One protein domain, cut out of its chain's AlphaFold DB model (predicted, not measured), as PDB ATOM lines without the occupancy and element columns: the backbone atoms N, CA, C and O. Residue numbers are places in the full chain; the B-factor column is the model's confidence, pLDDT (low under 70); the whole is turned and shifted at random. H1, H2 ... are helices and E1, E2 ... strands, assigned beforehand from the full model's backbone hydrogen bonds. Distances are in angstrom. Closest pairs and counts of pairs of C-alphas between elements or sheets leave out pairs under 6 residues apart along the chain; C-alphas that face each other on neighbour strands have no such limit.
ATOM      1  N   PRO A  98       8.523  29.641 195.884       90.88
ATOM      2  CA  PRO A  98       9.088  29.178 197.135       90.88
ATOM      3  C   PRO A  98       8.757  30.162 198.252       90.88
ATOM      4  O   PRO A  98       8.986  31.365 198.127       90.88
ATOM      5  N   HIS A  99       8.255  29.649 199.367       92.31
ATOM      6  CA  HIS A  99       8.037  30.446 200.565       92.31
ATOM      7  C   HIS A  99       8.245  29.609 201.820       92.31
ATOM      8  O   HIS A  99       8.279  28.381 201.782       92.31
ATOM      9  N   GLY A 100       8.429  30.280 202.951       92.75
ATOM     10  CA  GLY A 100       8.750  29.621 204.204       92.75
ATOM     11  C   GLY A 100       8.192  30.360 205.402       92.75
ATOM     12  O   GLY A 100       7.929  31.560 205.358       92.75
ATOM     13  N   LYS A 101       8.021  29.623 206.494       91.56
ATOM     14  CA  LYS A 101       7.561  30.143 207.775       91.56
ATOM     15  C   LYS A 101       8.417  29.528 208.855       91.56
ATOM     16  O   LYS A 101       8.506  28.308 208.974       91.56
ATOM     17  N   ILE A 102       9.007  30.395 209.657       90.38
ATOM     18  CA  ILE A 102       9.826  30.013 210.796       90.38
ATOM     19  C   ILE A 102       9.166  30.585 212.037       90.38
ATOM     20  O   ILE A 102       8.717  31.733 212.027       90.38
ATOM     21  N   ARG A 103       9.088  29.787 213.100       89.56
ATOM     22  CA  ARG A 103       8.694  30.281 214.418       89.56
ATOM     23  C   ARG A 103       9.881  30.191 215.354       89.56
ATOM     24  O   ARG A 103      10.395  29.107 215.611       89.56
ATOM     25  N   PHE A 104      10.288  31.344 215.865       88.88
ATOM     26  CA  PHE A 104      11.355  31.448 216.845       88.88
ATOM     27  C   PHE A 104      10.782  31.545 218.251       88.88
ATOM     28  O   PHE A 104       9.781  32.223 218.481       88.88
ATOM     29  N   LYS A 105      11.475  30.920 219.197       88.31
ATOM     30  CA  LYS A 105      11.347  31.202 220.618       88.31
ATOM     31  C   LYS A 105      12.453  32.178 220.989       88.31
ATOM     32  O   LYS A 105      13.628  31.815 220.935       88.31
ATOM     33  N   ILE A 106      12.062  33.405 221.327       87.81
ATOM     34  CA  ILE A 106      12.987  34.486 221.676       87.81
ATOM     35  C   ILE A 106      13.491  34.287 223.120       87.81
ATOM     36  O   ILE A 106      12.668  34.214 224.038       87.81
ATOM     37  N   PRO A 107      14.813  34.151 223.329       88.50
ATOM     38  CA  PRO A 107      15.447  34.172 224.648       88.50
ATOM     39  C   PRO A 107      15.163  35.452 225.446       88.50
ATOM     40  O   PRO A 107      14.925  36.512 224.870       88.50
ATOM     41  N   ASP A 108      15.250  35.375 226.778       90.00
ATOM     42  CA  ASP A 108      14.976  36.515 227.667       90.00
ATOM     43  C   ASP A 108      15.898  37.719 227.410       90.00
ATOM     44  O   ASP A 108      15.444  38.858 227.450       90.00
ATOM     45  N   GLU A 109      17.159  37.466 227.050       89.19
ATOM     46  CA  GLU A 109      18.164  38.482 226.689       89.19
ATOM     47  C   GLU A 109      17.786  39.346 225.472       89.19
ATOM     48  O   GLU A 109      18.349  40.421 225.283       89.19
ATOM     49  N   TYR A 110      16.820  38.903 224.665       90.75
ATOM     50  CA  TYR A 110      16.373  39.565 223.438       90.75
ATOM     51  C   TYR A 110      14.929  40.079 223.525       90.75
ATOM     52  O   TYR A 110      14.414  40.629 222.555       90.75
ATOM     53  N   LYS A 111      14.261  39.937 224.680       88.75
ATOM     54  CA  LYS A 111      12.871  40.393 224.880       88.75
ATOM     55  C   LYS A 111      12.696  41.911 224.888       88.75
ATOM     56  O   LYS A 111      11.565  42.376 224.827       88.75
ATOM     57  N   TRP A 112      13.787  42.667 224.986       91.81
ATOM     58  CA  TRP A 112      13.760  44.125 224.872       91.81
ATOM     59  C   TRP A 112      13.431  44.592 223.448       91.81
ATOM     60  O   TRP A 112      12.987  45.722 223.286       91.81
ATOM     61  N   ALA A 113      13.652  43.751 222.431       90.88
ATOM     62  CA  ALA A 113      13.385  44.108 221.047       90.88
ATOM     63  C   ALA A 113      11.888  44.018 220.747       90.88
ATOM     64  O   ALA A 113      11.265  42.968 220.932       90.88
ATOM     65  N   GLU A 114      11.318  45.100 220.226       89.62
ATOM     66  CA  GLU A 114       9.888  45.175 219.916       89.62
ATOM     67  C   GLU A 114       9.533  44.340 218.682       89.62
ATOM     68  O   GLU A 114       8.412  43.850 218.522       89.62
ATOM     69  N   ASN A 115      10.500  44.173 217.782       89.31
ATOM     70  CA  ASN A 115      10.335  43.435 216.547       89.31
ATOM     71  C   ASN A 115      11.647  42.764 216.114       89.31
ATOM     72  O   ASN A 115      12.742  43.056 216.592       89.31
ATOM     73  N   PHE A 116      11.540  41.843 215.157       88.25
ATOM     74  CA  PHE A 116      12.691  41.079 214.673       88.25
ATOM     75  C   PHE A 116      13.727  41.940 213.930       88.25
ATOM     76  O   PHE A 116      14.901  41.580 213.881       88.25
ATOM     77  N   GLN A 117      13.318  43.077 213.355       90.75
ATOM     78  CA  GLN A 117      14.234  43.980 212.651       90.75
ATOM     79  C   GLN A 117      15.195  44.653 213.634       90.75
ATOM     80  O   GLN A 117      16.368  44.812 213.307       90.75
ATOM     81  N   GLU A 118      14.744  44.973 214.847       92.00
ATOM     82  CA  GLU A 118      15.612  45.502 215.902       92.00
ATOM     83  C   GLU A 118      16.658  44.496 216.361       92.00
ATOM     84  O   GLU A 118      17.814  44.868 216.551       92.00
ATOM     85  N   LEU A 119      16.288  43.214 216.460       91.50
ATOM     86  CA  LEU A 119      17.254  42.153 216.740       91.50
ATOM     87  C   LEU A 119      18.316  42.089 215.646       91.50
ATOM     88  O   LEU A 119      19.504  42.130 215.952       91.50
ATOM     89  N   ILE A 120      17.907  42.058 214.373       90.75
ATOM     90  CA  ILE A 120      18.849  42.059 213.243       90.75
ATOM     91  C   ILE A 120      19.752  43.298 213.284       90.75
ATOM     92  O   ILE A 120      20.964  43.166 213.099       90.75
ATOM     93  N   ARG A 121      19.181  44.482 213.537       90.62
ATOM     94  CA  ARG A 121      19.926  45.741 213.644       90.62
ATOM     95  C   ARG A 121      20.969  45.662 214.754       90.62
ATOM     96  O   ARG A 121      22.131  45.934 214.486       90.62
ATOM     97  N   TYR A 122      20.591  45.192 215.939       91.25
ATOM     98  CA  TYR A 122      21.514  44.983 217.054       91.25
ATOM     99  C   TYR A 122      22.653  44.021 216.701       91.25
ATOM    100  O   TYR A 122      23.818  44.331 216.947       91.25
ATOM    101  N   GLY A 123      22.336  42.886 216.068       91.00
ATOM    102  CA  GLY A 123      23.349  41.940 215.601       91.00
ATOM    103  C   GLY A 123      24.325  42.581 214.614       91.00
ATOM    104  O   GLY A 123      25.528  42.353 214.705       91.00
ATOM    105  N   TYR A 124      23.832  43.420 213.700       90.88
ATOM    106  CA  TYR A 124      24.662  44.133 212.730       90.88
ATOM    107  C   TYR A 124      25.502  45.251 213.359       90.88
ATOM    108  O   TYR A 124      26.702  45.304 213.121       90.88
ATOM    109  N   GLU A 125      24.918  46.114 214.186       88.69
ATOM    110  CA  GLU A 125      25.621  47.228 214.838       88.69
ATOM    111  C   GLU A 125      26.718  46.729 215.780       88.69
ATOM    112  O   GLU A 125      27.838  47.232 215.757       88.69
ATOM    113  N   LYS A 126      26.423  45.695 216.573       88.94
ATOM    114  CA  LYS A 126      27.381  45.118 217.524       88.94
ATOM    115  C   LYS A 126      28.253  44.018 216.913       88.94
ATOM    116  O   LYS A 126      29.139  43.516 217.596       88.94
ATOM    117  N   GLN A 127      28.021  43.648 215.650       87.88
ATOM    118  CA  GLN A 127      28.703  42.550 214.951       87.88
ATOM    119  C   GLN A 127      28.702  41.231 215.755       87.88
ATOM    120  O   GLN A 127      29.688  40.493 215.781       87.88
ATOM    121  N   VAL A 128      27.575  40.916 216.402       90.75
ATOM    122  CA  VAL A 128      27.386  39.694 217.200       90.75
ATOM    123  C   VAL A 128      26.376  38.754 216.550       90.75
ATOM    124  O   VAL A 128      25.378  39.180 215.969       90.75
ATOM    125  N   ALA A 129      26.630  37.449 216.658       91.19
ATOM    126  CA  ALA A 129      25.678  36.439 216.217       91.19
ATOM    127  C   ALA A 129      24.519  36.331 217.217       91.19
ATOM    128  O   ALA A 129      24.745  36.220 218.419       91.19
ATOM    129  N   ILE A 130      23.290  36.310 216.706       91.31
ATOM    130  CA  ILE A 130      22.080  36.175 217.525       91.31
ATOM    131  C   ILE A 130      21.717  34.697 217.582       91.31
ATOM    132  O   ILE A 130      21.469  34.079 216.540       91.31
ATOM    133  N   GLU A 131      21.690  34.125 218.782       91.25
ATOM    134  CA  GLU A 131      21.314  32.726 218.983       91.25
ATOM    135  C   GLU A 131      19.828  32.610 219.334       91.25
ATOM    136  O   GLU A 131      19.374  33.058 220.380       91.25
ATOM    137  N   LEU A 132      19.054  31.970 218.463       89.81
ATOM    138  CA  LEU A 132      17.628  31.723 218.660       89.81
ATOM    139  C   LEU A 132      17.348  30.223 218.717       89.81
ATOM    140  O   LEU A 132      18.114  29.402 218.212       89.81
ATOM    141  N   LYS A 133      16.204  29.854 219.287       87.44
ATOM    142  CA  LYS A 133      15.644  28.505 219.132       87.44
ATOM    143  C   LYS A 133      14.500  28.576 218.134       87.44
ATOM    144  O   LYS A 133      13.677  29.483 218.238       87.44
ATOM    145  N   ALA A 134      14.441  27.658 217.175       87.62
ATOM    146  CA  ALA A 134      13.313  27.586 216.252       87.62
ATOM    147  C   ALA A 134      12.413  26.418 216.654       87.62
ATOM    148  O   ALA A 134      12.854  25.276 216.725       87.62
ATOM    149  N   GLU A 135      11.146  26.714 216.930       88.19
ATOM    150  CA  GLU A 135      10.146  25.684 217.225       88.19
ATOM    151  C   GLU A 135       9.863  24.863 215.970       88.19
ATOM    152  O   GLU A 135       9.840  23.636 216.017       88.19
ATOM    153  N   TYR A 136       9.716  25.551 214.833       89.50
ATOM    154  CA  TYR A 136       9.596  24.906 213.537       89.50
ATOM    155  C   TYR A 136      10.123  25.777 212.394       89.50
ATOM    156  O   TYR A 136      10.079  27.013 212.446       89.50
ATOM    157  N   ILE A 137      10.547  25.108 211.324       90.12
ATOM    158  CA  ILE A 137      10.787  25.667 209.994       90.12
ATOM    159  C   ILE A 137       9.942  24.873 209.008       90.12
ATOM    160  O   ILE A 137      10.094  23.660 208.880       90.12
ATOM    161  N   LYS A 138       9.085  25.577 208.275       92.44
ATOM    162  CA  LYS A 138       8.307  25.007 207.183       92.44
ATOM    163  C   LYS A 138       8.657  25.705 205.881       92.44
ATOM    164  O   LYS A 138       8.748  26.933 205.852       92.44
ATOM    165  N   LEU A 139       8.864  24.921 204.829       91.56
ATOM    166  CA  LEU A 139       9.184  25.394 203.486       91.56
ATOM    167  C   LEU A 139       8.195  24.797 202.491       91.56
ATOM    168  O   LEU A 139       7.942  23.590 202.504       91.56
ATOM    169  N   TRP A 140       7.689  25.643 201.605       92.81
ATOM    170  CA  TRP A 140       6.704  25.301 200.594       92.81
ATOM    171  C   TRP A 140       7.134  25.760 199.201       92.81
ATOM    172  O   TRP A 140       7.928  26.691 199.050       92.81
ATOM    173  N   LEU A 141       6.563  25.115 198.187       91.38
ATOM    174  CA  LEU A 141       6.607  25.507 196.779       91.38
ATOM    175  C   LEU A 141       5.169  25.664 196.281       91.38
ATOM    176  O   LEU A 141       4.490  24.667 196.023       91.38
ATOM    177  N   GLY A 142       4.679  26.903 196.186       90.06
ATOM    178  CA  GLY A 142       3.230  27.127 196.156       90.06
ATOM    179  C   GLY A 142       2.590  26.442 197.367       90.06
ATOM    180  O   GLY A 142       3.162  26.465 198.447       90.06
ATOM    181  N   ASP A 143       1.480  25.736 197.202       89.44
ATOM    182  CA  ASP A 143       0.812  25.079 198.340       89.44
ATOM    183  C   ASP A 143       1.462  23.752 198.785       89.44
ATOM    184  O   ASP A 143       1.037  23.130 199.761       89.44
ATOM    185  N   TYR A 144       2.505  23.287 198.089       89.31
ATOM    186  CA  TYR A 144       3.154  22.013 198.391       89.31
ATOM    187  C   TYR A 144       4.204  22.166 199.496       89.31
ATOM    188  O   TYR A 144       5.226  22.824 199.302       89.31
ATOM    189  N   LEU A 145       3.976  21.520 200.641       88.19
ATOM    190  CA  LEU A 145       4.928  21.468 201.754       88.19
ATOM    191  C   LEU A 145       6.104  20.550 201.398       88.19
ATOM    192  O   LEU A 145       5.947  19.336 201.296       88.19
ATOM    193  N   VAL A 146       7.288  21.139 201.229       86.38
ATOM    194  CA  VAL A 146       8.527  20.416 200.901       86.38
ATOM    195  C   VAL A 146       9.218  19.912 202.157       86.38
ATOM    196  O   VAL A 146       9.767  18.814 202.171       86.38
ATOM    197  N   GLN A 147       9.234  20.736 203.201       85.50
ATOM    198  CA  GLN A 147       9.996  20.449 204.403       85.50
ATOM    199  C   GLN A 147       9.270  20.990 205.631       85.50
ATOM    200  O   GLN A 147       8.828  22.135 205.641       85.50
ATOM    201  N   ASP A 148       9.174  20.151 206.658       90.19
ATOM    202  CA  ASP A 148       8.608  20.470 207.966       90.19
ATOM    203  C   ASP A 148       9.593  19.971 209.025       90.19
ATOM    204  O   ASP A 148       9.673  18.776 209.311       90.19
ATOM    205  N   ILE A 149      10.431  20.881 209.517       87.12
ATOM    206  CA  ILE A 149      11.415  20.584 210.555       87.12
ATOM    207  C   ILE A 149      10.873  21.148 211.858       87.12
ATOM    208  O   ILE A 149      10.656  22.354 211.966       87.12
ATOM    209  N   ASN A 150      10.712  20.282 212.850       87.38
ATOM    210  CA  ASN A 150      10.310  20.650 214.203       87.38
ATOM    211  C   ASN A 150      11.502  20.488 215.159       87.38
ATOM    212  O   ASN A 150      12.465  19.792 214.837       87.38
ATOM    213  N   ASP A 151      11.440  21.152 216.313       76.00
ATOM    214  CA  ASP A 151      12.416  21.043 217.408       76.00
ATOM    215  C   ASP A 151      13.863  21.386 217.019       76.00
ATOM    216  O   ASP A 151      14.831  20.713 217.389       76.00
ATOM    217  N   ILE A 152      14.045  22.490 216.292       77.62
ATOM    218  CA  ILE A 152      15.381  22.966 215.932       77.62
ATOM    219  C   ILE A 152      16.007  23.654 217.141       77.62
ATOM    220  O   ILE A 152      15.710  24.800 217.494       77.62
ATOM    221  N   SER A 153      16.943  22.939 217.759       70.50
ATOM    222  CA  SER A 153      17.541  23.333 219.029       70.50
ATOM    223  C   SER A 153      18.261  24.680 218.991       70.50
ATOM    224  O   SER A 153      18.291  25.353 220.021       70.50
ATOM    225  N   LYS A 154      18.861  25.067 217.850       82.50
ATOM    226  CA  LYS A 154      19.612  26.326 217.690       82.50
ATOM    227  C   LYS A 154      19.615  26.823 216.243       82.50
ATOM    228  O   LYS A 154      19.988  26.089 215.334       82.50
ATOM    229  N   VAL A 155      19.286  28.096 216.057       86.25
ATOM    230  CA  VAL A 155      19.456  28.863 214.820       86.25
ATOM    231  C   VAL A 155      20.329  30.066 215.145       86.25
ATOM    232  O   VAL A 155      20.073  30.761 216.125       86.25
ATOM    233  N   LYS A 156      21.361  30.320 214.337       89.62
ATOM    234  CA  LYS A 156      22.205  31.511 214.481       89.62
ATOM    235  C   LYS A 156      21.957  32.466 213.328       89.62
ATOM    236  O   LYS A 156      22.073  32.069 212.170       89.62
ATOM    237  N   ILE A 157      21.658  33.717 213.650       87.25
ATOM    238  CA  ILE A 157      21.627  34.801 212.670       87.25
ATOM    239  C   ILE A 157      22.994  35.466 212.721       87.25
ATOM    240  O   ILE A 157      23.368  36.050 213.738       87.25
ATOM    241  N   ILE A 158      23.752  35.324 211.639       90.31
ATOM    242  CA  ILE A 158      25.092  35.892 211.522       90.31
ATOM    243  C   ILE A 158      24.966  37.218 210.767       90.31
ATOM    244  O   ILE A 158      24.495  37.205 209.624       90.31
ATOM    245  N   PRO A 159      25.346  38.355 211.374       89.56
ATOM    246  CA  PRO A 159      25.287  39.638 210.697       89.56
ATOM    247  C   PRO A 159      26.261  39.667 209.518       89.56
ATOM    248  O   PRO A 159      27.320  39.034 209.526       89.56
ATOM    249  N   LYS A 160      25.912  40.444 208.493       88.44
ATOM    250  CA  LYS A 160      26.855  40.758 207.423       88.44
ATOM    251  C   LYS A 160      28.011  41.560 208.026       88.44
ATOM    252  O   LYS A 160      27.773  42.509 208.773       88.44
ATOM    253  N   LYS A 161      29.245  41.191 207.678       87.75
ATOM    254  CA  LYS A 161      30.424  41.980 208.050       87.75
ATOM    255  C   LYS A 161      30.300  43.396 207.502       87.75
ATOM    256  O   LYS A 161      29.786  43.583 206.391       87.75
ATOM    257  N   PHE A 162      30.790  44.365 208.267       82.75
ATOM    258  CA  PHE A 162      30.966  45.714 207.753       82.75
ATOM    259  C   PHE A 162      31.838  45.705 206.490       82.75
ATOM    260  O   PHE A 162      32.681  44.815 206.331       82.75
ATOM    261  N   PRO A 163      31.611  46.654 205.568       79.69
ATOM    262  CA  PRO A 163      32.546  46.871 204.477       79.69
ATOM    263  C   PRO A 163      33.924  47.220 205.042       79.69
ATOM    264  O   PRO A 163      34.029  47.798 206.126       79.69
ATOM    265  N   ASP A 164      34.970  46.886 204.291       78.44
ATOM    266  CA  ASP A 164      36.323  47.281 204.660       78.44
ATOM    267  C   ASP A 164      36.405  48.813 204.785       78.44
ATOM    268  O   ASP A 164      35.769  49.533 204.002       78.44
ATOM    269  N   PRO A 165      37.157  49.334 205.770       71.88
ATOM    270  CA  PRO A 165      37.279  50.768 205.971       71.88
ATOM    271  C   PRO A 165      37.842  51.433 204.714       71.88
ATOM    272  O   PRO A 165      38.862  51.016 204.163       71.88
ATOM    273  N   ILE A 166      37.178  52.500 204.268       70.62
ATOM    274  CA  ILE A 166      37.655  53.305 203.145       70.62
ATOM    275  C   ILE A 166      38.811  54.173 203.661       70.62
ATOM    276  O   ILE A 166      38.616  54.915 204.627       70.62
ATOM    277  N   PRO A 167      40.007  54.120 203.049       66.12
ATOM    278  CA  PRO A 167      41.117  54.967 203.461       66.12
ATOM    279  C   PRO A 167      40.766  56.435 203.193       66.12
ATOM    280  O   PRO A 167      40.678  56.870 202.046       66.12
ATOM    281  N   MET A 168      40.558  57.197 204.265       62.81
ATOM    282  CA  MET A 168      40.279  58.630 204.216       62.81
ATOM    283  C   MET A 168      41.491  59.415 204.714       62.81
ATOM    284  O   MET A 168      42.110  59.055 205.716       62.81
ATOM    285  N   ARG A 169      41.818  60.501 204.008       62.88
ATOM    286  CA  ARG A 169      42.859  61.452 204.401       62.88
ATOM    287  C   ARG A 169      42.200  62.776 204.764       62.88
ATOM    288  O   ARG A 169      41.678  63.452 203.887       62.88
ATOM    289  N   PHE A 170      42.240  63.131 206.041       64.62
ATOM    290  CA  PHE A 170      41.849  64.459 206.501       64.62
ATOM    291  C   PHE A 170      43.070  65.368 206.471       64.62
ATOM    292  O   PHE A 170      44.085  65.070 207.105       64.62
ATOM    293  N   GLU A 171      42.968  66.459 205.724       69.12
ATOM    294  CA  GLU A 171      43.952  67.536 205.698       69.12
ATOM    295  C   GLU A 171      43.338  68.746 206.397       69.12
ATOM    296  O   GLU A 171      42.224  69.152 206.070       69.12
ATOM    297  N   PHE A 172      44.038  69.294 207.387       76.62
ATOM    298  CA  PHE A 172      43.601  70.514 208.058       76.62
ATOM    299  C   PHE A 172      44.235  71.711 207.359       76.62
ATOM    300  O   PHE A 172      45.458  71.756 207.193       76.62
ATOM    301  N   GLU A 173      43.417  72.691 206.981       73.38
ATOM    302  CA  GLU A 173      43.915  73.931 206.390       73.38
ATOM    303  C   GLU A 173      44.943  74.594 207.321       73.38
ATOM    304  O   GLU A 173      44.750  74.690 208.534       73.38
ATOM    305  N   ASN A 174      46.055  75.045 206.734       70.38
ATOM    306  CA  ASN A 174      47.164  75.722 207.413       70.38
ATOM    307  C   ASN A 174      47.971  74.880 208.419       70.38
ATOM    308  O   ASN A 174      48.683  75.444 209.250       70.38
ATOM    309  N   THR A 175      47.947  73.545 208.322       69.44
ATOM    310  CA  THR A 175      48.893  72.690 209.062       69.44
ATOM    311  C   THR A 175      49.484  71.589 208.171       69.44
ATOM    312  O   THR A 175      48.798  71.087 207.283       69.44
ATOM    313  N   PRO A 176      50.736  71.144 208.399       64.62
ATOM    314  CA  PRO A 176      51.310  69.986 207.701       64.62
ATOM    315  C   PRO A 176      50.761  68.643 208.223       64.62
ATOM    316  O   PRO A 176      51.282  67.579 207.884       64.62
ATOM    317  N   PHE A 177      49.751  68.677 209.094       59.94
ATOM    318  CA  PHE A 177      49.203  67.503 209.747       59.94
ATOM    319  C   PHE A 177      48.112  66.875 208.876       59.94
ATOM    320  O   PHE A 177      47.124  67.520 208.528       59.94
ATOM    321  N   ALA A 178      48.291  65.598 208.534       60.91
ATOM    322  CA  ALA A 178      47.308  64.815 207.796       60.91
ATOM    323  C   ALA A 178      46.991  63.521 208.551       60.91
ATOM    324  O   ALA A 178      47.884  62.717 208.832       60.91
ATOM    325  N   LEU A 179      45.710  63.299 208.838       61.50
ATOM    326  CA  LEU A 179      45.205  62.054 209.414       61.50
ATOM    327  C   LEU A 179      44.900  61.089 208.268       61.50
ATOM    328  O   LEU A 179      43.967  61.310 207.504       61.50
ATOM    329  N   LYS A 180      45.721  60.044 208.119       55.41
ATOM    330  CA  LYS A 180      45.647  59.078 207.003       55.41
ATOM    331  C   LYS A 180      44.745  57.864 207.268       55.41
ATOM    332  O   LYS A 180      44.629  57.004 206.401       55.41
ATOM    333  N   TYR A 181      44.163  57.760 208.459       56.28
ATOM    334  CA  TYR A 181      43.335  56.626 208.855       56.28
ATOM    335  C   TYR A 181      42.264  57.099 209.837       56.28
ATOM    336  O   TYR A 181      42.592  57.614 210.905       56.28
ATOM    337  N   LEU A 182      40.996  56.951 209.452       53.62
ATOM    338  CA  LEU A 182      39.849  57.171 210.325       53.62
ATOM    339  C   LEU A 182      39.076  55.851 210.410       53.62
ATOM    340  O   LEU A 182      38.416  55.454 209.453       53.62
ATOM    341  N   GLU A 183      39.171  55.170 211.547       54.34
ATOM    342  CA  GLU A 183      38.297  54.044 211.865       54.34
ATOM    343  C   GLU A 183      37.044  54.611 212.538       54.34
ATOM    344  O   GLU A 183      37.065  55.018 213.699       54.34
ATOM    345  N   MET A 184      35.953  54.725 211.781       52.19
ATOM    346  CA  MET A 184      34.665  55.117 212.347       52.19
ATOM    347  C   MET A 184      33.983  53.885 212.930       52.19
ATOM    348  O   MET A 184      33.325  53.133 212.213       52.19
ATOM    349  N   GLY A 185      34.124  53.690 214.238       42.44
ATOM    350  CA  GLY A 185      33.233  52.807 214.982       42.44
ATOM    351  C   GLY A 185      31.831  53.413 215.018       42.44
ATOM    352  O   GLY A 185      31.653  54.530 215.500       42.44
ATOM    353  N   LEU A 186      30.832  52.696 214.501       41.31
ATOM    354  CA  LEU A 186      29.429  53.009 214.771       41.31
ATOM    355  C   LEU A 186      29.140  52.545 216.210       41.31
ATOM    356  O   LEU A 186      29.147  51.344 216.476       41.31
ATOM    357  N   SER A 187      28.993  53.491 217.143       36.34
ATOM    358  CA  SER A 187      28.707  53.231 218.566       36.34
ATOM    359  C   SER A 187      27.256  52.827 218.804       36.34
ATOM    360  O   SER A 187      26.395  53.605 218.337       36.34
TER     361      SER A 187
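This is residues 98 to 187 of the 187 residues of an uncharacterized protein of Clostridium sp. SM-530-WT-3G (UniProt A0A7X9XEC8). An L-shaped, twisted wall of three strands stands at one end, with helix H1 beside the short leg that E2 makes before its sharp bend at residue 133 and E3 makes after its own at residue 153, and a long tail, residues 158 to 187, runs out from that leg and folds back on itself. The tail makes much of the length, and its tip, residues 172 to 177, sticks out free. The printed part has 90 residues, with one named helix and three named strands in the order E1, H1, E2, E3; the sheet runs E1, E2, E3, antiparallel throughout. The class is mixed, helices and strands, with under half of the residues, 44, in named elements. The whole is extended, a rod with a radius of gyration of the C-alphas of 21.1 A and spans of 69 by 31 by 20 A.

Start at the inner strand E2, residues 130 to 141, which runs 28.0 A from C-alpha 130 at (22.080, 36.175, 217.525) and bends by 81 degrees at residue 133. Beside it find E3, residues 144 to 157, 26.6 A long, which bends by 102 degrees at residue 153 and ends with C-alpha 157 at (21.627, 34.801, 212.670). The other edge strand, E1, residues 98 to 105, begins at C-alpha 98 at (9.088, 29.178, 197.135) and is 23.7 A long. H1 takes residues 116 to 125 and is 14.3 A long.

Look first at E2 and E3, an antiparallel hairpin with 170 degrees between their directions; N 132 and O 155 are 2.8 A apart and N 139 and O 147 are 2.9 A apart, within hydrogen-bond range. E1 and E2 are antiparallel at 151 degrees, with N 101 and O 138 at 2.9 A, within hydrogen-bond range. H1 is on the sheet but only grazes it, with its residues 116 to 124. Its closest C-alphas to E2 are those of Gly 123 and Ile 130, 6.2 A apart; to E3 they are those of Ile 120 and Ile 157, 7.8 A apart. In H1 every O i to N i+4 pair is within hydrogen-bond range.

The two C-alphas farthest apart are those of Tyr 144 and Asn 174, 70.0 A. The printed part has no cut and ends at Ser 187, the chain's last residue. The links H1 to E2 and E2 to E3 are tight, and E1 to H1 is short. In the tail, look for residues 170 to 171 paired antiparallel with residues 178 to 179. The mean pLDDT of the printed part is 81.4, and the model's confidence is under 70 in residues 167 to 171 and 175 to 187.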